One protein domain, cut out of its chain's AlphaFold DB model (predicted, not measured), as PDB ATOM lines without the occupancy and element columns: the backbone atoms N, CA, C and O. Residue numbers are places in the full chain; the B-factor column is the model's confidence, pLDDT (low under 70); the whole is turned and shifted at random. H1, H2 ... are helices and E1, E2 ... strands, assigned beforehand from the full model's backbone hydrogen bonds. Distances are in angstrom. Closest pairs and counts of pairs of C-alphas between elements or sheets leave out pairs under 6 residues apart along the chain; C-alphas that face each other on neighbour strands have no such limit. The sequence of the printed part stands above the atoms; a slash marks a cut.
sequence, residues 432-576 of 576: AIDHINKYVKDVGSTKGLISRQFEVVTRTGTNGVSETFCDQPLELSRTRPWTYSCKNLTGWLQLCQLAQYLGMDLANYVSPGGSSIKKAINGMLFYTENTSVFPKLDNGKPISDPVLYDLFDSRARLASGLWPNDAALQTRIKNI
ATOM      1  N   ALA A 432      -4.202 -54.759  30.127       89.94
ATOM      2  CA  ALA A 432      -4.174 -53.330  29.815       89.94
ATOM      3  C   ALA A 432      -3.189 -52.560  30.715       89.94
ATOM      4  O   ALA A 432      -2.448 -51.714  30.213       89.94
ATOM      5  N   ILE A 433      -3.146 -52.882  32.013       92.31
ATOM      6  CA  ILE A 433      -2.187 -52.311  32.975       92.31
ATOM      7  C   ILE A 433      -0.749 -52.625  32.549       92.31
ATOM      8  O   ILE A 433       0.087 -51.720  32.452       92.31
ATOM      9  N   ASP A 434      -0.467 -53.890  32.243       96.12
ATOM     10  CA  ASP A 434       0.859 -54.350  31.832       96.12
ATOM     11  C   ASP A 434       1.279 -53.699  30.510       96.12
ATOM     12  O   ASP A 434       2.414 -53.240  30.369       96.12
ATOM     13  N   HIS A 435       0.350 -53.572  29.558       95.50
ATOM     14  CA  HIS A 435       0.590 -52.908  28.280       95.50
ATOM     15  C   HIS A 435       0.961 -51.428  28.459       95.50
ATOM     16  O   HIS A 435       1.918 -50.954  27.841       95.50
ATOM     17  N   ILE A 436       0.245 -50.694  29.322       96.12
ATOM     18  CA  ILE A 436       0.550 -49.289  29.631       96.12
ATOM     19  C   ILE A 436       1.921 -49.184  30.313       96.12
ATOM     20  O   ILE A 436       2.770 -48.408  29.878       96.12
ATOM     21  N   ASN A 437       2.189 -49.987  31.344       95.75
ATOM     22  CA  ASN A 437       3.482 -49.937  32.032       95.75
ATOM     23  C   ASN A 437       4.656 -50.287  31.110       95.75
ATOM     24  O   ASN A 437       5.703 -49.656  31.209       95.75
ATOM     25  N   LYS A 438       4.481 -51.256  30.206       92.94
ATOM     26  CA  LYS A 438       5.544 -51.731  29.314       92.94
ATOM     27  C   LYS A 438       5.830 -50.788  28.148       92.94
ATOM     28  O   LYS A 438       6.987 -50.637  27.771       92.94
ATOM     29  N   TYR A 439       4.797 -50.217  27.527       94.00
ATOM     30  CA  TYR A 439       4.956 -49.497  26.257       94.00
ATOM     31  C   TYR A 439       4.695 -47.996  26.346       94.00
ATOM     32  O   TYR A 439       5.188 -47.249  25.501       94.00
ATOM     33  N   VAL A 440       3.917 -47.537  27.325       96.88
ATOM     34  CA  VAL A 440       3.537 -46.121  27.442       96.88
ATOM     35  C   VAL A 440       4.500 -45.365  28.349       96.88
ATOM     36  O   VAL A 440       4.962 -44.282  27.983       96.88
ATOM     37  N   LYS A 441       4.807 -45.944  29.511       95.88
ATOM     38  CA  LYS A 441       5.734 -45.382  30.497       95.88
ATOM     39  C   LYS A 441       7.169 -45.801  30.192       95.88
ATOM     40  O   LYS A 441       7.400 -46.848  29.591       95.88
ATOM     41  N   ASP A 442       8.125 -44.985  30.620       94.44
ATOM     42  CA  ASP A 442       9.535 -45.357  30.563       94.44
ATOM     43  C   ASP A 442       9.804 -46.470  31.578       94.44
ATOM     44  O   ASP A 442       9.347 -46.417  32.724       94.44
ATOM     45  N   VAL A 443      10.567 -47.467  31.141       87.38
ATOM     46  CA  VAL A 443      11.087 -48.546  31.984       87.38
ATOM     47  C   VAL A 443      12.608 -48.432  32.047       87.38
ATOM     48  O   VAL A 443      13.218 -47.791  31.193       87.38
ATOM     49  N   GLY A 444      13.242 -49.076  33.030       75.69
ATOM     50  CA  GLY A 444      14.676 -48.901  33.318       75.69
ATOM     51  C   GLY A 444      15.640 -49.123  32.140       75.69
ATOM     52  O   GLY A 444      16.752 -48.612  32.174       75.69
ATOM     53  N   SER A 445      15.228 -49.837  31.088       76.56
ATOM     54  CA  SER A 445      16.047 -50.105  29.899       76.56
ATOM     55  C   SER A 445      15.580 -49.409  28.616       76.56
ATOM     56  O   SER A 445      16.315 -49.421  27.631       76.56
ATOM     57  N   THR A 446      14.372 -48.829  28.566       86.56
ATOM     58  CA  THR A 446      13.808 -48.303  27.310       86.56
ATOM     59  C   THR A 446      12.870 -47.115  27.521       86.56
ATOM     60  O   THR A 446      12.064 -47.086  28.451       86.56
ATOM     61  N   LYS A 447      12.940 -46.141  26.601       93.75
ATOM     62  CA  LYS A 447      11.966 -45.044  26.513       93.75
ATOM     63  C   LYS A 447      10.591 -45.585  26.110       93.75
ATOM     64  O   LYS A 447      10.479 -46.248  25.072       93.75
ATOM     65  N   GLY A 448       9.573 -45.230  26.883       96.12
ATOM     66  CA  GLY A 448       8.164 -45.444  26.594       96.12
ATOM     67  C   GLY A 448       7.607 -44.403  25.628       96.12
ATOM     68  O   GLY A 448       8.289 -43.467  25.202       96.12
ATOM     69  N   LEU A 449       6.342 -44.583  25.254       97.31
ATOM     70  CA  LEU A 449       5.675 -43.760  24.249       97.31
ATOM     71  C   LEU A 449       5.623 -42.271  24.620       97.31
ATOM     72  O   LEU A 449       5.825 -41.439  23.740       97.31
ATOM     73  N   ILE A 450       5.425 -41.926  25.901       98.06
ATOM     74  CA  ILE A 450       5.391 -40.523  26.364       98.06
ATOM     75  C   ILE A 450       6.701 -39.808  26.013       98.06
ATOM     76  O   ILE A 450       6.673 -38.767  25.362       98.06
ATOM     77  N   SER A 451       7.852 -40.394  26.357       97.12
ATOM     78  CA  SER A 451       9.173 -39.828  26.044       97.12
ATOM     79  C   SER A 451       9.525 -39.851  24.553       97.12
ATOM     80  O   SER A 451      10.488 -39.204  24.145       97.12
ATOM     81  N   ARG A 452       8.808 -40.632  23.737       97.00
ATOM     82  CA  ARG A 452       9.009 -40.699  22.279       97.00
ATOM     83  C   ARG A 452       8.148 -39.707  21.510       97.00
ATOM     84  O   ARG A 452       8.533 -39.316  20.415       97.00
ATOM     85  N   GLN A 453       6.999 -39.333  22.065       98.00
ATOM     86  CA  GLN A 453       6.064 -38.402  21.438       98.00
ATOM     87  C   GLN A 453       6.223 -36.969  21.900       98.00
ATOM     88  O   GLN A 453       5.963 -36.060  21.115       98.00
ATOM     89  N   PHE A 454       6.607 -36.781  23.159       98.56
ATOM     90  CA  PHE A 454       6.627 -35.477  23.788       98.56
ATOM     91  C   PHE A 454       8.050 -35.027  24.073       98.56
ATOM     92  O   PHE A 454       8.792 -35.694  24.799       98.56
ATOM     93  N   GLU A 455       8.404 -33.868  23.537       98.00
ATOM     94  CA  GLU A 455       9.708 -33.238  23.728       98.00
ATOM     95  C   GLU A 455       9.562 -32.028  24.645       98.00
ATOM     96  O   GLU A 455       8.732 -31.162  24.385       98.00
ATOM     97  N   VAL A 456      10.337 -31.971  25.730       98.38
ATOM     98  CA  VAL A 456      10.339 -30.814  26.635       98.38
ATOM     99  C   VAL A 456      11.034 -29.640  25.954       98.38
ATOM    100  O   VAL A 456      12.191 -29.741  25.560       98.38
ATOM    101  N   VAL A 457      10.338 -28.514  25.863       97.25
ATOM    102  CA  VAL A 457      10.776 -27.303  25.165       97.25
ATOM    103  C   VAL A 457      10.474 -26.077  26.016       97.25
ATOM    104  O   VAL A 457       9.528 -26.086  26.803       97.25
ATOM    105  N   THR A 458      11.270 -25.018  25.859       97.00
ATOM    106  CA  THR A 458      11.010 -23.710  26.478       97.00
ATOM    107  C   THR A 458      10.878 -22.658  25.390       97.00
ATOM    108  O   THR A 458      11.749 -22.571  24.524       97.00
ATOM    109  N   ARG A 459       9.797 -21.872  25.415       94.88
ATOM    110  CA  ARG A 459       9.539 -20.797  24.444       94.88
ATOM    111  C   ARG A 459       9.106 -19.519  25.137       94.88
ATOM    112  O   ARG A 459       8.426 -19.580  26.154       94.88
ATOM    113  N   THR A 460       9.462 -18.385  24.545       94.44
ATOM    114  CA  THR A 460       9.035 -17.053  24.987       94.44
ATOM    115  C   THR A 460       7.794 -16.622  24.214       94.44
ATOM    116  O   THR A 460       7.798 -16.633  22.984       94.44
ATOM    117  N   GLY A 461       6.726 -16.287  24.936       90.56
ATOM    118  CA  GLY A 461       5.484 -15.776  24.367       90.56
ATOM    119  C   GLY A 461       5.601 -14.327  23.892       90.56
ATOM    120  O   GLY A 461       6.597 -13.640  24.115       90.56
ATOM    121  N   THR A 462       4.536 -13.837  23.266       87.06
ATOM    122  CA  THR A 462       4.409 -12.453  22.774       87.06
ATOM    123  C   THR A 462       4.469 -11.408  23.893       87.06
ATOM    124  O   THR A 462       4.872 -10.273  23.661       87.06
ATOM    125  N   ASN A 463       4.139 -11.807  25.123       86.31
ATOM    126  CA  ASN A 463       4.260 -11.007  26.343       86.31
ATOM    127  C   ASN A 463       5.680 -11.005  26.957       86.31
ATOM    128  O   ASN A 463       5.871 -10.438  28.031       86.31
ATOM    129  N   GLY A 464       6.661 -11.659  26.325       90.81
ATOM    130  CA  GLY A 464       8.033 -11.768  26.829       90.81
ATOM    131  C   GLY A 464       8.239 -12.824  27.924       90.81
ATOM    132  O   GLY A 464       9.350 -12.951  28.440       90.81
ATOM    133  N   VAL A 465       7.210 -13.601  28.281       90.69
ATOM    134  CA  VAL A 465       7.291 -14.643  29.319       90.69
ATOM    135  C   VAL A 465       7.717 -15.973  28.707       90.69
ATOM    136  O   VAL A 465       7.119 -16.444  27.740       90.69
ATOM    137  N   SER A 466       8.747 -16.596  29.283       94.62
ATOM    138  CA  SER A 466       9.203 -17.932  28.891       94.62
ATOM    139  C   SER A 466       8.479 -19.029  29.667       94.62
ATOM    140  O   SER A 466       8.469 -19.017  30.897       94.62
ATOM    141  N   GLU A 467       7.936 -20.012  28.953       95.19
ATOM    142  CA  GLU A 467       7.255 -21.177  29.521       95.19
ATOM    143  C   GLU A 467       7.905 -22.478  29.051       95.19
ATOM    144  O   GLU A 467       8.290 -22.609  27.888       95.19
ATOM    145  N   THR A 468       7.986 -23.460  29.952       97.12
ATOM    146  CA  THR A 468       8.434 -24.822  29.638       97.12
ATOM    147  C   THR A 468       7.240 -25.768  29.541       97.12
ATOM    148  O   THR A 468       6.484 -25.944  30.498       97.12
ATOM    149  N   PHE A 469       7.106 -26.442  28.407       97.50
ATOM    150  CA  PHE A 469       6.014 -27.368  28.107       97.50
ATOM    151  C   PHE A 469       6.513 -28.512  27.215       97.50
ATOM    152  O   PHE A 469       7.721 -28.693  27.070       97.50
ATOM    153  N   CYS A 470       5.608 -29.330  26.670       98.50
ATOM    154  CA  CYS A 470       5.973 -30.369  25.714       98.50
ATOM    155  C   CYS A 470       5.407 -30.089  24.326       98.50
ATOM    156  O   CYS A 470       4.221 -29.802  24.181       98.50
ATOM    157  N   ASP A 471       6.247 -30.261  23.316       97.56
ATOM    158  CA  ASP A 471       5.846 -30.324  21.918       97.56
ATOM    159  C   ASP A 471       5.542 -31.751  21.476       97.56
ATOM    160  O   ASP A 471       5.899 -32.718  22.148       97.56
ATOM    161  N   GLN A 472       4.930 -31.864  20.296       98.19
ATOM    162  CA  GLN A 472       4.654 -33.123  19.606       98.19
ATOM    163  C   GLN A 472       5.402 -33.172  18.263       98.19
ATOM    164  O   GLN A 472       4.774 -32.964  17.224       98.19
ATOM    165  N   PRO A 473       6.727 -33.418  18.222       97.50
ATOM    166  CA  PRO A 473       7.536 -33.184  17.018       97.50
ATOM    167  C   PRO A 473       7.042 -33.939  15.778       97.50
ATOM    168  O   PRO A 473       6.976 -33.379  14.682       97.50
ATOM    169  N   LEU A 474       6.621 -35.198  15.949       96.31
ATOM    170  CA  LEU A 474       6.101 -36.012  14.848       96.31
ATOM    171  C   LEU A 474       4.800 -35.444  14.271       96.31
ATOM    172  O   LEU A 474       4.627 -35.482  13.055       96.31
ATOM    173  N   GLU A 475       3.930 -34.864  15.099       96.69
ATOM    174  CA  GLU A 475       2.683 -34.240  14.642       96.69
ATOM    175  C   GLU A 475       2.931 -32.840  14.079       96.69
ATOM    176  O   GLU A 475       2.445 -32.509  12.998       96.69
ATOM    177  N   LEU A 476       3.776 -32.047  14.742       96.56
ATOM    178  CA  LEU A 476       4.187 -30.720  14.288       96.56
ATOM    179  C   LEU A 476       4.931 -30.764  12.945       96.56
ATOM    180  O   LEU A 476       4.932 -29.781  12.208       96.56
ATOM    181  N   SER A 477       5.512 -31.905  12.560       95.12
ATOM    182  CA  SER A 477       6.149 -32.096  11.248       95.12
ATOM    183  C   SER A 477       5.164 -32.299  10.081       95.12
ATOM    184  O   SER A 477       5.537 -32.110   8.925       95.12
ATOM    185  N   ARG A 478       3.877 -32.568  10.340       92.88
ATOM    186  CA  ARG A 478       2.858 -32.933   9.327       92.88
ATOM    187  C   ARG A 478       2.289 -31.741   8.569       92.88
ATOM    188  O   ARG A 478       2.375 -30.628   9.059       92.88
ATOM    189  N   THR A 479       1.641 -31.937   7.422       89.50
ATOM    190  CA  THR A 479       0.978 -30.823   6.697       89.50
ATOM    191  C   THR A 479      -0.195 -30.202   7.468       89.50
ATOM    192  O   THR A 479      -0.584 -29.069   7.195       89.50
ATOM    193  N   ARG A 480      -0.720 -30.927   8.464       88.81
ATOM    194  CA  ARG A 480      -1.812 -30.522   9.364       88.81
ATOM    195  C   ARG A 480      -1.400 -30.607  10.844       88.81
ATOM    196  O   ARG A 480      -1.914 -31.461  11.571       88.81
ATOM    197  N   PRO A 481      -0.399 -29.829  11.288       95.06
ATOM    198  CA  PRO A 481       0.238 -30.015  12.589       95.06
ATOM    199  C   PRO A 481      -0.703 -29.801  13.774       95.06
ATOM    200  O   PRO A 481      -0.588 -30.519  14.765       95.06
ATOM    201  N   TRP A 482      -1.646 -28.861  13.681       94.19
ATOM    202  CA  TRP A 482      -2.608 -28.587  14.746       94.19
ATOM    203  C   TRP A 482      -3.629 -29.716  14.853       94.19
ATOM    204  O   TRP A 482      -3.831 -30.284  15.926       94.19
ATOM    205  N   THR A 483      -4.192 -30.118  13.712       89.25
ATOM    206  CA  THR A 483      -5.143 -31.225  13.593       89.25
ATOM    207  C   THR A 483      -4.543 -32.517  14.151       89.25
ATOM    208  O   THR A 483      -5.180 -33.194  14.958       89.25
ATOM    209  N   TYR A 484      -3.310 -32.862  13.763       93.62
ATOM    210  CA  TYR A 484      -2.651 -34.083  14.236       93.62
ATOM    211  C   TYR A 484      -2.266 -34.021  15.716       93.62
ATOM    212  O   TYR A 484      -2.440 -35.014  16.423       93.62
ATOM    213  N   SER A 485      -1.832 -32.859  16.208       97.31
ATOM    214  CA  SER A 485      -1.558 -32.656  17.636       97.31
ATOM    215  C   SER A 485      -2.830 -32.814  18.477       97.31
ATOM    216  O   SER A 485      -2.816 -33.502  19.499       97.31
ATOM    217  N   CYS A 486      -3.961 -32.265  18.019       91.50
ATOM    218  CA  CYS A 486      -5.267 -32.441  18.660       91.50
ATOM    219  C   CYS A 486      -5.751 -33.895  18.602       91.50
ATOM    220  O   CYS A 486      -6.300 -34.406  19.580       91.50
ATOM    221  N   LYS A 487      -5.532 -34.580  17.470       87.94
ATOM    222  CA  LYS A 487      -5.877 -35.995  17.283       87.94
ATOM    223  C   LYS A 487      -5.111 -36.892  18.251       87.94
ATOM    224  O   LYS A 487      -5.711 -37.746  18.900       87.94
ATOM    225  N   ASN A 488      -3.806 -36.671  18.381       97.12
ATOM    226  CA  ASN A 488      -2.976 -37.415  19.318       97.12
ATOM    227  C   ASN A 488      -3.423 -37.177  20.770       97.12
ATOM    228  O   ASN A 488      -3.596 -38.125  21.535       97.12
ATOM    229  N   LEU A 489      -3.692 -35.917  21.137       95.75
ATOM    230  CA  LEU A 489      -4.168 -35.564  22.476       95.75
ATOM    231  C   LEU A 489      -5.539 -36.159  22.805       95.75
ATOM    232  O   LEU A 489      -5.760 -36.517  23.958       95.75
ATOM    233  N   THR A 490      -6.435 -36.351  21.831       86.88
ATOM    234  CA  THR A 490      -7.663 -37.137  22.055       86.88
ATOM    235  C   THR A 490      -7.342 -38.519  22.600       86.88
ATOM    236  O   THR A 490      -7.867 -38.896  23.647       86.88
ATOM    237  N   GLY A 491      -6.447 -39.240  21.919       88.69
ATOM    238  CA  GLY A 491      -6.038 -40.579  22.326       88.69
ATOM    239  C   GLY A 491      -5.425 -40.590  23.726       88.69
ATOM    240  O   GLY A 491      -5.793 -41.422  24.552       88.69
ATOM    241  N   TRP A 492      -4.548 -39.629  24.026       97.50
ATOM    242  CA  TRP A 492      -3.906 -39.520  25.337       97.50
ATOM    243  C   TRP A 492      -4.870 -39.211  26.472       97.50
ATOM    244  O   TRP A 492      -4.828 -39.885  27.497       97.50
ATOM    245  N   LEU A 493      -5.739 -38.215  26.305       89.69
ATOM    246  CA  LEU A 493      -6.686 -37.817  27.346       89.69
ATOM    247  C   LEU A 493      -7.662 -38.960  27.655       89.69
ATOM    248  O   LEU A 493      -7.935 -39.240  28.822       89.69
ATOM    249  N   GLN A 494      -8.119 -39.682  26.630       84.38
ATOM    250  CA  GLN A 494      -8.953 -40.873  26.806       84.38
ATOM    251  C   GLN A 494      -8.180 -42.031  27.454       84.38
ATOM    252  O   GLN A 494      -8.709 -42.708  28.337       84.38
ATOM    253  N   LEU A 495      -6.914 -42.241  27.082       91.44
ATOM    254  CA  LEU A 495      -6.068 -43.254  27.712       91.44
ATOM    255  C   LEU A 495      -5.796 -42.926  29.188       91.44
ATOM    256  O   LEU A 495      -5.795 -43.835  30.012       91.44
ATOM    257  N   CYS A 496      -5.637 -41.649  29.553       90.19
ATOM    258  CA  CYS A 496      -5.548 -41.207  30.947       90.19
ATOM    259  C   CYS A 496      -6.818 -41.536  31.737       90.19
ATOM    260  O   CYS A 496      -6.717 -42.033  32.856       90.19
ATOM    261  N   GLN A 497      -8.001 -41.306  31.164       80.38
ATOM    262  CA  GLN A 497      -9.273 -41.666  31.803       80.38
ATOM    263  C   GLN A 497      -9.391 -43.184  32.008       80.38
ATOM    264  O   GLN A 497      -9.774 -43.641  33.086       80.38
ATOM    265  N   LEU A 498      -9.015 -43.977  30.999       82.19
ATOM    266  CA  LEU A 498      -8.989 -45.436  31.108       82.19
ATOM    267  C   LEU A 498      -7.981 -45.905  32.168       82.19
ATOM    268  O   LEU A 498      -8.288 -46.784  32.968       82.19
ATOM    269  N   ALA A 499      -6.798 -45.293  32.212       84.19
ATOM    270  CA  ALA A 499      -5.774 -45.579  33.209       84.19
ATOM    271  C   ALA A 499      -6.264 -45.265  34.633       84.19
ATOM    272  O   ALA A 499      -6.089 -46.095  35.520       84.19
ATOM    273  N   GLN A 500      -6.963 -44.143  34.847       81.69
ATOM    274  CA  GLN A 500      -7.578 -43.822  36.143       81.69
ATOM    275  C   GLN A 500      -8.593 -44.888  36.573       81.69
ATOM    276  O   GLN A 500      -8.591 -45.303  37.730       81.69
ATOM    277  N   TYR A 501      -9.420 -45.388  35.644       77.88
ATOM    278  CA  TYR A 501     -10.328 -46.510  35.915       77.88
ATOM    279  C   TYR A 501      -9.579 -47.791  36.324       77.88
ATOM    280  O   TYR A 501     -10.070 -48.559  37.151       77.88
ATOM    281  N   LEU A 502      -8.380 -48.003  35.784       79.12
ATOM    282  CA  LEU A 502      -7.483 -49.107  36.133       79.12
ATOM    283  C   LEU A 502      -6.668 -48.858  37.418       79.12
ATOM    284  O   LEU A 502      -5.820 -49.679  37.761       79.12
ATOM    285  N   GLY A 503      -6.895 -47.746  38.127       80.94
ATOM    286  CA  GLY A 503      -6.139 -47.382  39.330       80.94
ATOM    287  C   GLY A 503      -4.735 -46.832  39.045       80.94
ATOM    288  O   GLY A 503      -3.890 -46.819  39.935       80.94
ATOM    289  N   MET A 504      -4.468 -46.385  37.816       88.19
ATOM    290  CA  MET A 504      -3.186 -45.827  37.389       88.19
ATOM    291  C   MET A 504      -3.277 -44.308  37.204       88.19
ATOM    292  O   MET A 504      -4.120 -43.812  36.456       88.19
ATOM    293  N   ASP A 505      -2.343 -43.562  37.793       90.88
ATOM    294  CA  ASP A 505      -2.216 -42.123  37.538       90.88
ATOM    295  C   ASP A 505      -1.313 -41.848  36.328       90.88
ATOM    296  O   ASP A 505      -0.141 -41.484  36.446       90.88
ATOM    297  N   LEU A 506      -1.857 -42.074  35.132       94.06
ATOM    298  CA  LEU A 506      -1.155 -41.752  33.888       94.06
ATOM    299  C   LEU A 506      -1.177 -40.246  33.583       94.06
ATOM    300  O   LEU A 506      -0.266 -39.747  32.929       94.06
ATOM    301  N   ALA A 507      -2.197 -39.520  34.048       92.00
ATOM    302  CA  ALA A 507      -2.346 -38.088  33.789       92.00
ATOM    303  C   ALA A 507      -1.205 -37.274  34.423       92.00
ATOM    304  O   ALA A 507      -0.651 -36.382  33.781       92.00
ATOM    305  N   ASN A 508      -0.809 -37.605  35.655       95.94
ATOM    306  CA  ASN A 508       0.286 -36.916  36.343       95.94
ATOM    307  C   ASN A 508       1.648 -37.599  36.174       95.94
ATOM    308  O   ASN A 508       2.628 -37.164  36.779       95.94
ATOM    309  N   TYR A 509       1.743 -38.646  35.350       97.62
ATOM    310  CA  TYR A 509       3.026 -39.272  35.068       97.62
ATOM    311  C   TYR A 509       3.957 -38.297  34.333       97.62
ATOM    312  O   TYR A 509       3.612 -37.727  33.295       97.62
ATOM    313  N   VAL A 510       5.166 -38.150  34.868       97.25
ATOM    314  CA  VAL A 510       6.273 -37.417  34.256       97.25
ATOM    315  C   VAL A 510       7.378 -38.425  33.983       97.25
ATOM    316  O   VAL A 510       7.782 -39.164  34.883       97.25
ATOM    317  N   SER A 511       7.845 -38.490  32.739       96.88
ATOM    318  CA  SER A 511       8.950 -39.380  32.395       96.88
ATOM    319  C   SER A 511      10.260 -38.912  33.047       96.88
ATOM    320  O   SER A 511      10.378 -37.737  33.400       96.88
ATOM    321  N   PRO A 512      11.284 -39.777  33.173       95.25
ATOM    322  CA  PRO A 512      12.604 -39.370  33.659       95.25
ATOM    323  C   PRO A 512      13.212 -38.190  32.884       95.25
ATOM    324  O   PRO A 512      13.913 -37.368  33.464       95.25
ATOM    325  N   GLY A 513      12.907 -38.071  31.584       93.75
ATOM    326  CA  GLY A 513      13.309 -36.938  30.740       93.75
ATOM    327  C   GLY A 513      12.452 -35.676  30.907       93.75
ATOM    328  O   GLY A 513      12.664 -34.695  30.201       93.75
ATOM    329  N   GLY A 514      11.469 -35.686  31.809       97.00
ATOM    330  CA  GLY A 514      10.599 -34.551  32.107       97.00
ATOM    331  C   GLY A 514       9.368 -34.420  31.207       97.00
ATOM    332  O   GLY A 514       8.596 -33.475  31.409       97.00
ATOM    333  N   SER A 515       9.158 -35.326  30.248       98.25
ATOM    334  CA  SER A 515       8.011 -35.292  29.334       98.25
ATOM    335  C   SER A 515       6.721 -35.703  30.044       98.25
ATOM    336  O   SER A 515       6.716 -36.642  30.842       98.25
ATOM    337  N   SER A 516       5.606 -35.033  29.750       98.31
ATOM    338  CA  SER A 516       4.293 -35.425  30.275       98.31
ATOM    339  C   SER A 516       3.142 -34.975  29.380       98.31
ATOM    340  O   SER A 516       3.247 -34.000  28.635       98.31
ATOM    341  N   ILE A 517       2.005 -35.663  29.504       98.38
ATOM    342  CA  ILE A 517       0.768 -35.343  28.771       98.38
ATOM    343  C   ILE A 517       0.248 -33.961  29.185       98.38
ATOM    344  O   ILE A 517      -0.166 -33.168  28.343       98.38
ATOM    345  N   LYS A 518       0.335 -33.627  30.479       97.94
ATOM    346  CA  LYS A 518      -0.048 -32.308  30.995       97.94
ATOM    347  C   LYS A 518       0.782 -31.181  30.376       97.94
ATOM    348  O   LYS A 518       0.233 -30.162  29.970       97.94
ATOM    349  N   LYS A 519       2.100 -31.375  30.251       98.50
ATOM    350  CA  LYS A 519       2.975 -30.416  29.563       98.50
ATOM    351  C   LYS A 519       2.633 -30.304  28.076       98.50
ATOM    352  O   LYS A 519       2.756 -29.215  27.535       98.50
ATOM    353  N   ALA A 520       2.167 -31.372  27.429       98.50
ATOM    354  CA  ALA A 520       1.715 -31.304  26.039       98.50
ATOM    355  C   ALA A 520       0.424 -30.479  25.876       98.50
ATOM    356  O   ALA A 520       0.309 -29.701  24.930       98.50
ATOM    357  N   ILE A 521      -0.517 -30.580  26.825       98.19
ATOM    358  CA  ILE A 521      -1.705 -29.710  26.875       98.19
ATOM    359  C   ILE A 521      -1.306 -28.246  27.077       98.19
ATOM    360  O   ILE A 521      -1.775 -27.385  26.336       98.19
ATOM    361  N   ASN A 522      -0.400 -27.965  28.018       97.38
ATOM    362  CA  ASN A 522       0.100 -26.605  28.242       97.38
ATOM    363  C   ASN A 522       0.816 -26.030  27.012       97.38
ATOM    364  O   ASN A 522       0.703 -24.838  26.761       97.38
ATOM    365  N   GLY A 523       1.506 -26.857  26.220       96.88
ATOM    366  CA  GLY A 523       2.127 -26.405  24.973       96.88
ATOM    367  C   GLY A 523       1.107 -25.969  23.926       96.88
ATOM    368  O   GLY A 523       1.269 -24.929  23.296       96.88
ATOM    369  N   MET A 524       0.010 -26.713  23.785       96.31
ATOM    370  CA  MET A 524      -1.086 -26.313  22.899       96.31
ATOM    371  C   MET A 524      -1.804 -25.045  23.394       96.31
ATOM    372  O   MET A 524      -2.081 -24.171  22.579       96.31
ATOM    373  N   LEU A 525      -2.030 -24.899  24.710       95.56
ATOM    374  CA  LEU A 525      -2.568 -23.662  25.310       95.56
ATOM    375  C   LEU A 525      -1.643 -22.459  25.078       95.56
ATOM    376  O   LEU A 525      -2.093 -21.366  24.740       95.56
ATOM    377  N   PHE A 526      -0.332 -22.664  25.192       95.50
ATOM    378  CA  PHE A 526       0.642 -21.622  24.897       95.50
ATOM    379  C   PHE A 526       0.522 -21.139  23.445       95.50
ATOM    380  O   PHE A 526       0.573 -19.936  23.195       95.50
ATOM    381  N   TYR A 527       0.310 -22.044  22.485       94.50
ATOM    382  CA  TYR A 527       0.096 -21.664  21.088       94.50
ATOM    383  C   TYR A 527      -1.241 -20.952  20.848       94.50
ATOM    384  O   TYR A 527      -1.271 -20.049  20.018       94.50
ATOM    385  N   THR A 528      -2.324 -21.290  21.560       91.75
ATOM    386  CA  THR A 528      -3.584 -20.527  21.448       91.75
ATOM    387  C   THR A 528      -3.438 -19.099  21.973       91.75
ATOM    388  O   THR A 528      -3.995 -18.175  21.394       91.75
ATOM    389  N   GLU A 529      -2.641 -18.903  23.024       90.56
ATOM    390  CA  GLU A 529      -2.354 -17.585  23.606       90.56
ATOM    391  C   GLU A 529      -1.336 -16.784  22.770       90.56
ATOM    392  O   GLU A 529      -1.282 -15.559  22.846       90.56
ATOM    393  N   ASN A 530      -0.523 -17.471  21.961       91.88
ATOM    394  CA  ASN A 530       0.583 -16.896  21.197       91.88
ATOM    395  C   ASN A 530       0.565 -17.387  19.744       91.88
ATOM    396  O   ASN A 530       1.551 -17.929  19.252       91.88
ATOM    397  N   THR A 531      -0.548 -17.216  19.031       90.31
ATOM    398  CA  THR A 531      -0.755 -17.855  17.714       90.31
ATOM    399  C   THR A 531       0.343 -17.567  16.684       90.31
ATOM    400  O   THR A 531       0.647 -18.428  15.858       90.31
ATOM    401  N   SER A 532       1.004 -16.407  16.768       87.06
ATOM    402  CA  SER A 532       2.118 -16.015  15.896       87.06
ATOM    403  C   SER A 532       3.397 -16.837  16.081       87.06
ATOM    404  O   SER A 532       4.252 -16.813  15.200       87.06
ATOM    405  N   VAL A 533       3.563 -17.542  17.208       89.69
ATOM    406  CA  VAL A 533       4.748 -18.383  17.477       89.69
ATOM    407  C   VAL A 533       4.538 -19.845  17.072       89.69
ATOM    408  O   VAL A 533       5.458 -20.657  17.188       89.69
ATOM    409  N   PHE A 534       3.336 -20.203  16.605       92.94
ATOM    410  CA  PHE A 534       3.060 -21.544  16.102       92.94
ATOM    411  C   PHE A 534       3.899 -21.815  14.836       92.94
ATOM    412  O   PHE A 534       3.929 -20.977  13.934       92.94
ATOM    413  N   PRO A 535       4.588 -22.969  14.727       88.88
ATOM    414  CA  PRO A 535       5.684 -23.132  13.771       88.88
ATOM    415  C   PRO A 535       5.273 -23.125  12.293       88.88
ATOM    416  O   PRO A 535       6.133 -22.892  11.446       88.88
ATOM    417  N   LYS A 536       4.008 -23.422  11.952       92.50
ATOM    418  CA  LYS A 536       3.511 -23.407  10.561       92.50
ATOM    419  C   LYS A 536       1.986 -23.517  10.464       92.50
ATOM    420  O   LYS A 536       1.346 -23.996  11.386       92.50
ATOM    421  N   LEU A 537       1.416 -23.174   9.310       92.62
ATOM    422  CA  LEU A 537      -0.024 -23.298   9.034       92.62
ATOM    423  C   LEU A 537      -0.512 -24.761   8.989       92.62
ATOM    424  O   LEU A 537       0.234 -25.669   8.613       92.62
ATOM    425  N   ASP A 538      -1.791 -24.980   9.300       89.00
ATOM    426  CA  ASP A 538      -2.488 -26.263   9.153       89.00
ATOM    427  C   ASP A 538      -3.223 -26.326   7.819       89.00
ATOM    428  O   ASP A 538      -4.286 -25.737   7.642       89.00
ATOM    429  N   ASN A 539      -2.596 -26.989   6.843       86.75
ATOM    430  CA  ASN A 539      -3.059 -27.048   5.456       86.75
ATOM    431  C   ASN A 539      -3.450 -25.667   4.891       86.75
ATOM    432  O   ASN A 539      -4.520 -25.492   4.310       86.75
ATOM    433  N   GLY A 540      -2.587 -24.673   5.119       88.12
ATOM    434  CA  GLY A 540      -2.790 -23.294   4.668       88.12
ATOM    435  C   GLY A 540      -3.654 -22.425   5.586       88.12
ATOM    436  O   GLY A 540      -3.802 -21.239   5.309       88.12
ATOM    437  N   LYS A 541      -4.185 -22.965   6.690       88.06
ATOM    438  CA  LYS A 541      -4.992 -22.210   7.657       88.06
ATOM    439  C   LYS A 541      -4.197 -21.855   8.921       88.06
ATOM    440  O   LYS A 541      -3.455 -22.703   9.425       88.06
ATOM    441  N   PRO A 542      -4.329 -20.631   9.459       91.88
ATOM    442  CA  PRO A 542      -3.778 -20.294  10.770       91.88
ATOM    443  C   PRO A 542      -4.584 -20.986  11.876       91.88
ATOM    444  O   PRO A 542      -5.771 -21.245  11.706       91.88
ATOM    445  N   ILE A 543      -3.975 -21.241  13.036       90.44
ATOM    446  CA  ILE A 543      -4.668 -21.895  14.168       90.44
ATOM    447  C   ILE A 543      -5.756 -21.023  14.816       90.44
ATOM    448  O   ILE A 543      -6.531 -21.518  15.624       90.44
ATOM    449  N   SER A 544      -5.833 -19.742  14.442       85.06
ATOM    450  CA  SER A 544      -6.946 -18.847  14.769       85.06
ATOM    451  C   SER A 544      -8.191 -19.078  13.898       85.06
ATOM    452  O   SER A 544      -9.200 -18.415  14.110       85.06
ATOM    453  N   ASP A 545      -8.129 -19.958  12.888       86.44
ATOM    454  CA  ASP A 545      -9.316 -20.423  12.161       86.44
ATOM    455  C   ASP A 545     -10.278 -21.101  13.161       86.44
ATOM    456  O   ASP A 545      -9.848 -22.021  13.864       86.44
ATOM    457  N   PRO A 546     -11.560 -20.689  13.236       79.12
ATOM    458  CA  PRO A 546     -12.494 -21.184  14.250       79.12
ATOM    459  C   PRO A 546     -12.634 -22.708  14.282       79.12
ATOM    460  O   PRO A 546     -12.697 -23.301  15.352       79.12
ATOM    461  N   VAL A 547     -12.592 -23.373  13.121       74.50
ATOM    462  CA  VAL A 547     -12.718 -24.836  13.054       74.50
ATOM    463  C   VAL A 547     -11.506 -25.510  13.692       74.50
ATOM    464  O   VAL A 547     -11.639 -26.521  14.378       74.50
ATOM    465  N   LEU A 548     -10.307 -24.968  13.468       75.19
ATOM    466  CA  LEU A 548      -9.088 -25.486  14.087       75.19
ATOM    467  C   LEU A 548      -9.049 -25.187  15.584       75.19
ATOM    468  O   LEU A 548      -8.614 -26.035  16.362       75.19
ATOM    469  N   TYR A 549      -9.528 -24.019  15.985       77.50
ATOM    470  CA  TYR A 549      -9.632 -23.638  17.382       77.50
ATOM    471  C   TYR A 549     -10.558 -24.579  18.168       77.50
ATOM    472  O   TYR A 549     -10.137 -25.172  19.165       77.50
ATOM    473  N   ASP A 550     -11.764 -24.824  17.652       73.19
ATOM    474  CA  ASP A 550     -12.765 -25.712  18.257       73.19
ATOM    475  C   ASP A 550     -12.250 -27.150  18.429       73.19
ATOM    476  O   ASP A 550     -12.581 -27.839  19.403       73.19
ATOM    477  N   LEU A 551     -11.386 -27.616  17.513       72.94
ATOM    478  CA  LEU A 551     -10.739 -28.923  17.651       72.94
ATOM    479  C   LEU A 551      -9.914 -29.026  18.933       72.94
ATOM    480  O   LEU A 551      -9.863 -30.118  19.504       72.94
ATOM    481  N   PHE A 552      -9.259 -27.947  19.368       84.19
ATOM    482  CA  PHE A 552      -8.471 -27.944  20.596       84.19
ATOM    483  C   PHE A 552      -9.311 -27.629  21.835       84.19
ATOM    484  O   PHE A 552      -9.118 -28.307  22.847       84.19
ATOM    485  N   ASP A 553     -10.273 -26.700  21.762       76.75
ATOM    486  CA  ASP A 553     -11.155 -26.355  22.893       76.75
ATOM    487  C   ASP A 553     -11.784 -27.611  23.518       76.75
ATOM    488  O   ASP A 553     -11.709 -27.850  24.727       76.75
ATOM    489  N   SER A 554     -12.293 -28.527  22.690       68.38
ATOM    490  CA  SER A 554     -12.905 -29.750  23.211       68.38
ATOM    491  C   SER A 554     -11.913 -30.654  23.977       68.38
ATOM    492  O   SER A 554     -12.292 -31.340  24.930       68.38
ATOM    493  N   ARG A 555     -10.619 -30.635  23.621       82.31
ATOM    494  CA  ARG A 555      -9.545 -31.376  24.318       82.31
ATOM    495  C   ARG A 555      -9.117 -30.642  25.581       82.31
ATOM    496  O   ARG A 555      -8.872 -31.295  26.592       82.31
ATOM    497  N   ALA A 556      -9.084 -29.315  25.551       77.81
ATOM    498  CA  ALA A 556      -8.869 -28.494  26.731       77.81
ATOM    499  C   ALA A 556      -9.955 -28.771  27.789       77.81
ATOM    500  O   ALA A 556      -9.638 -29.059  28.942       77.81
ATOM    501  N   ARG A 557     -11.233 -28.862  27.399       74.38
ATOM    502  CA  ARG A 557     -12.328 -29.259  28.308       74.38
ATOM    503  C   ARG A 557     -12.157 -30.666  28.892       74.38
ATOM    504  O   ARG A 557     -12.467 -30.886  30.065       74.38
ATOM    505  N   LEU A 558     -11.651 -31.627  28.116       71.50
ATOM    506  CA  LEU A 558     -11.310 -32.961  28.631       71.50
ATOM    507  C   LEU A 558     -10.144 -32.915  29.625       71.50
ATOM    508  O   LEU A 558     -10.212 -33.553  30.676       71.50
ATOM    509  N   ALA A 559      -9.105 -32.135  29.321       80.06
ATOM    510  CA  ALA A 559      -7.984 -31.899  30.223       80.06
ATOM    511  C   ALA A 559      -8.447 -31.271  31.544       80.06
ATOM    512  O   ALA A 559      -8.039 -31.730  32.610       80.06
ATOM    513  N   SER A 560      -9.366 -30.300  31.503       78.06
ATOM    514  CA  SER A 560      -9.960 -29.706  32.707       78.06
ATOM    515  C   SER A 560     -10.531 -30.777  33.648       78.06
ATOM    516  O   SER A 560     -10.295 -30.716  34.854       78.06
ATOM    517  N   GLY A 561     -11.188 -31.811  33.108       73.75
ATOM    518  CA  GLY A 561     -11.726 -32.918  33.900       73.75
ATOM    519  C   GLY A 561     -10.672 -33.851  34.510       73.75
ATOM    520  O   GLY A 561     -10.935 -34.455  35.548       73.75
ATOM    521  N   LEU A 562      -9.484 -33.965  33.906       76.38
ATOM    522  CA  LEU A 562      -8.370 -34.756  34.449       76.38
ATOM    523  C   LEU A 562      -7.610 -34.016  35.557       76.38
ATOM    524  O   LEU A 562      -7.046 -34.660  36.441       76.38
ATOM    525  N   TRP A 563      -7.621 -32.682  35.529       84.69
ATOM    526  CA  TRP A 563      -6.928 -31.823  36.495       84.69
ATOM    527  C   TRP A 563      -7.857 -30.745  37.090       84.69
ATOM    528  O   TRP A 563      -7.553 -29.551  36.994       84.69
ATOM    529  N   PRO A 564      -8.976 -31.119  37.741       79.62
ATOM    530  CA  PRO A 564      -9.990 -30.160  38.200       79.62
ATOM    531  C   PRO A 564      -9.469 -29.176  39.257       79.62
ATOM    532  O   PRO A 564      -9.968 -28.061  39.359       79.62
ATOM    533  N   ASN A 565      -8.436 -29.566  40.011       83.81
ATOM    534  CA  ASN A 565      -7.857 -28.761  41.091       83.81
ATOM    535  C   ASN A 565      -6.641 -27.920  40.656       83.81
ATOM    536  O   ASN A 565      -6.042 -27.242  41.487       83.81
ATOM    537  N   ASP A 566      -6.238 -27.969  39.383       86.50
ATOM    538  CA  ASP A 566      -5.149 -27.132  38.876       86.50
ATOM    539  C   ASP A 566      -5.684 -25.749  38.486       86.50
ATOM    540  O   ASP A 566      -6.098 -25.527  37.351       86.50
ATOM    541  N   ALA A 567      -5.682 -24.815  39.437       91.25
ATOM    542  CA  ALA A 567      -6.237 -23.477  39.236       91.25
ATOM    543  C   ALA A 567      -5.614 -22.723  38.045       91.25
ATOM    544  O   ALA A 567      -6.327 -21.997  37.346       91.25
ATOM    545  N   ALA A 568      -4.315 -22.906  37.784       92.31
ATOM    546  CA  ALA A 568      -3.635 -22.254  36.668       92.31
ATOM    547  C   ALA A 568      -4.130 -22.811  35.329       92.31
ATOM    548  O   ALA A 568      -4.526 -22.048  34.448       92.31
ATOM    549  N   LEU A 569      -4.191 -24.139  35.203       87.44
ATOM    550  CA  LEU A 569      -4.731 -24.793  34.014       87.44
ATOM    551  C   LEU A 569      -6.211 -24.446  33.796       87.44
ATOM    552  O   LEU A 569      -6.592 -24.107  32.680       87.44
ATOM    553  N   GLN A 570      -7.043 -24.484  34.845       84.88
ATOM    554  CA  GLN A 570      -8.465 -24.134  34.738       84.88
ATOM    555  C   GLN A 570      -8.660 -22.690  34.265       84.88
ATOM    556  O   GLN A 570      -9.530 -22.423  33.440       84.88
ATOM    557  N   THR A 571      -7.834 -21.763  34.756       89.69
ATOM    558  CA  THR A 571      -7.882 -20.356  34.340       89.69
ATOM    559  C   THR A 571      -7.528 -20.205  32.863       89.69
ATOM    560  O   THR A 571      -8.260 -19.536  32.141       89.69
ATOM    561  N   ARG A 572      -6.466 -20.870  32.388       91.19
ATOM    562  CA  ARG A 572      -6.077 -20.842  30.966       91.19
ATOM    563  C   ARG A 572      -7.165 -21.414  30.064       91.19
ATOM    564  O   ARG A 572      -7.540 -20.773  29.095       91.19
ATOM    565  N   ILE A 573      -7.723 -22.572  30.425       82.00
ATOM    566  CA  ILE A 573      -8.798 -23.222  29.660       82.00
ATOM    567  C   ILE A 573     -10.058 -22.349  29.598       82.00
ATOM    568  O   ILE A 573     -10.773 -22.398  28.613       82.00
ATOM    569  N   LYS A 574     -10.354 -21.560  30.636       79.50
ATOM    570  CA  LYS A 574     -11.510 -20.651  30.640       79.50
ATOM    571  C   LYS A 574     -11.325 -19.438  29.716       79.50
ATOM    572  O   LYS A 574     -12.315 -18.827  29.325       79.50
ATOM    573  N   ASN A 575     -10.078 -19.050  29.460       81.06
ATOM    574  CA  ASN A 575      -9.741 -17.869  28.666       81.06
ATOM    575  C   ASN A 575      -9.651 -18.163  27.163       81.06
ATOM    576  O   ASN A 575      -9.510 -17.221  26.384       81.06
ATOM    577  N   ILE A 576      -9.712 -19.442  26.790       71.44
ATOM    578  CA  ILE A 576      -9.902 -19.901  25.418       71.44
ATOM    579  C   ILE A 576     -11.370 -20.287  25.214       71.44
ATOM    580  O   ILE A 576     -11.845 -20.147  24.065       71.44
TER     581      ILE A 576
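What this domain is: This is residues 432 to 576 of the 576 residues of the protein "PKD domain-containing protein" of Adhaeribacter arboris (UniProt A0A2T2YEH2). The two-strand hairpin E1 and E2 covers one side of helix H5, with E2 the nearer strand; H5 is in the middle, and on its other side are the long helices H4 and H6, side by side. H7 folds back on H6, while H1 sits at one end of the domain and H2 leads from it to E1. The printed part has 145 residues with seven named helices and two named strands, in the order H1 H2 E1 E2 H3 H4 H5 H6 H7; the sheet is antiparallel and the class is mostly helix. The whole is compact, with a radius of gyration of the C-alphas of 15.0 A and spans of 41 by 30 by 28 A.

Where its parts are: E1 is residues 455 to 460, 16.2 A long, and E2 residues 466 to 471, 14.6 A. H5 is residues 517 to 529, 18.8 A, beginning at C-alpha 517 (0.768, -35.343, 28.771). H4, residues 481 to 501, is the longest helix at 30.5 A; H6, residues 546 to 562, measures 24.7 A. H7 is residues 567 to 575, 12.5 A, ending at C-alpha 575 (-9.741, -17.869, 28.666). H1, residues 432 to 440, is 10.8 A and begins at C-alpha 432 (-4.174, -53.330, 29.815). H2 is residues 449 to 453, 6.1 A, and H3 residues 473 to 476, 5.0 A.

How they stand to each other: E1 and E2 form an antiparallel hairpin at 149 degrees, with N 457 and O 469 within hydrogen-bond range at 2.9 A and N 459 and O 467 at 3.0 A. The closest C-alphas of E2 and H5 are those of Cys 470 and Ala 520, 4.4 A apart. H4, H5 and H6 form an up-and-down bundle, each running against the one before. H5 and H6 touch at a steep tilt of 38 degrees, closest at the C-alphas of Ile 521 and Ala 556, 7.3 A. H4 and H6 touch at a shallow tilt of 20 degrees, the same way, closest at the C-alphas of Cys 486 and Phe 552, 5.9 A. H7 touches residues 553 to 560 of H6, opposite ways, closest at the C-alphas of Ala 556 and Ile 573, 6.0 A. H3 touches residues 481 to 488 of H4, closest at the C-alphas of Glu 475 and Pro 481, 5.3 A. H1 and H2 only just touch, and only at the corner, with 3 pairs of C-alphas within 8 A, closest at Val 440 and Leu 449, 4.5 A. Every O i to N i+4 pair is within hydrogen-bond range in H1, H2, H4, H5 and H7, and 11 of 13 are in H6; H3 is too short for such a pair.

The domain as a whole: The two C-alphas farthest apart, those of Asp 434 and Asn 463, are 43.8 A from each other. The printed part has no cut and ends at the chain's last residue, 576. The links from H4 to H5, residues 502 to 516, and from H5 to H6, residues 530 to 545, are long. The mean pLDDT of the printed part is 89.9, that of H6 is 76, and residue 554 alone is under 70.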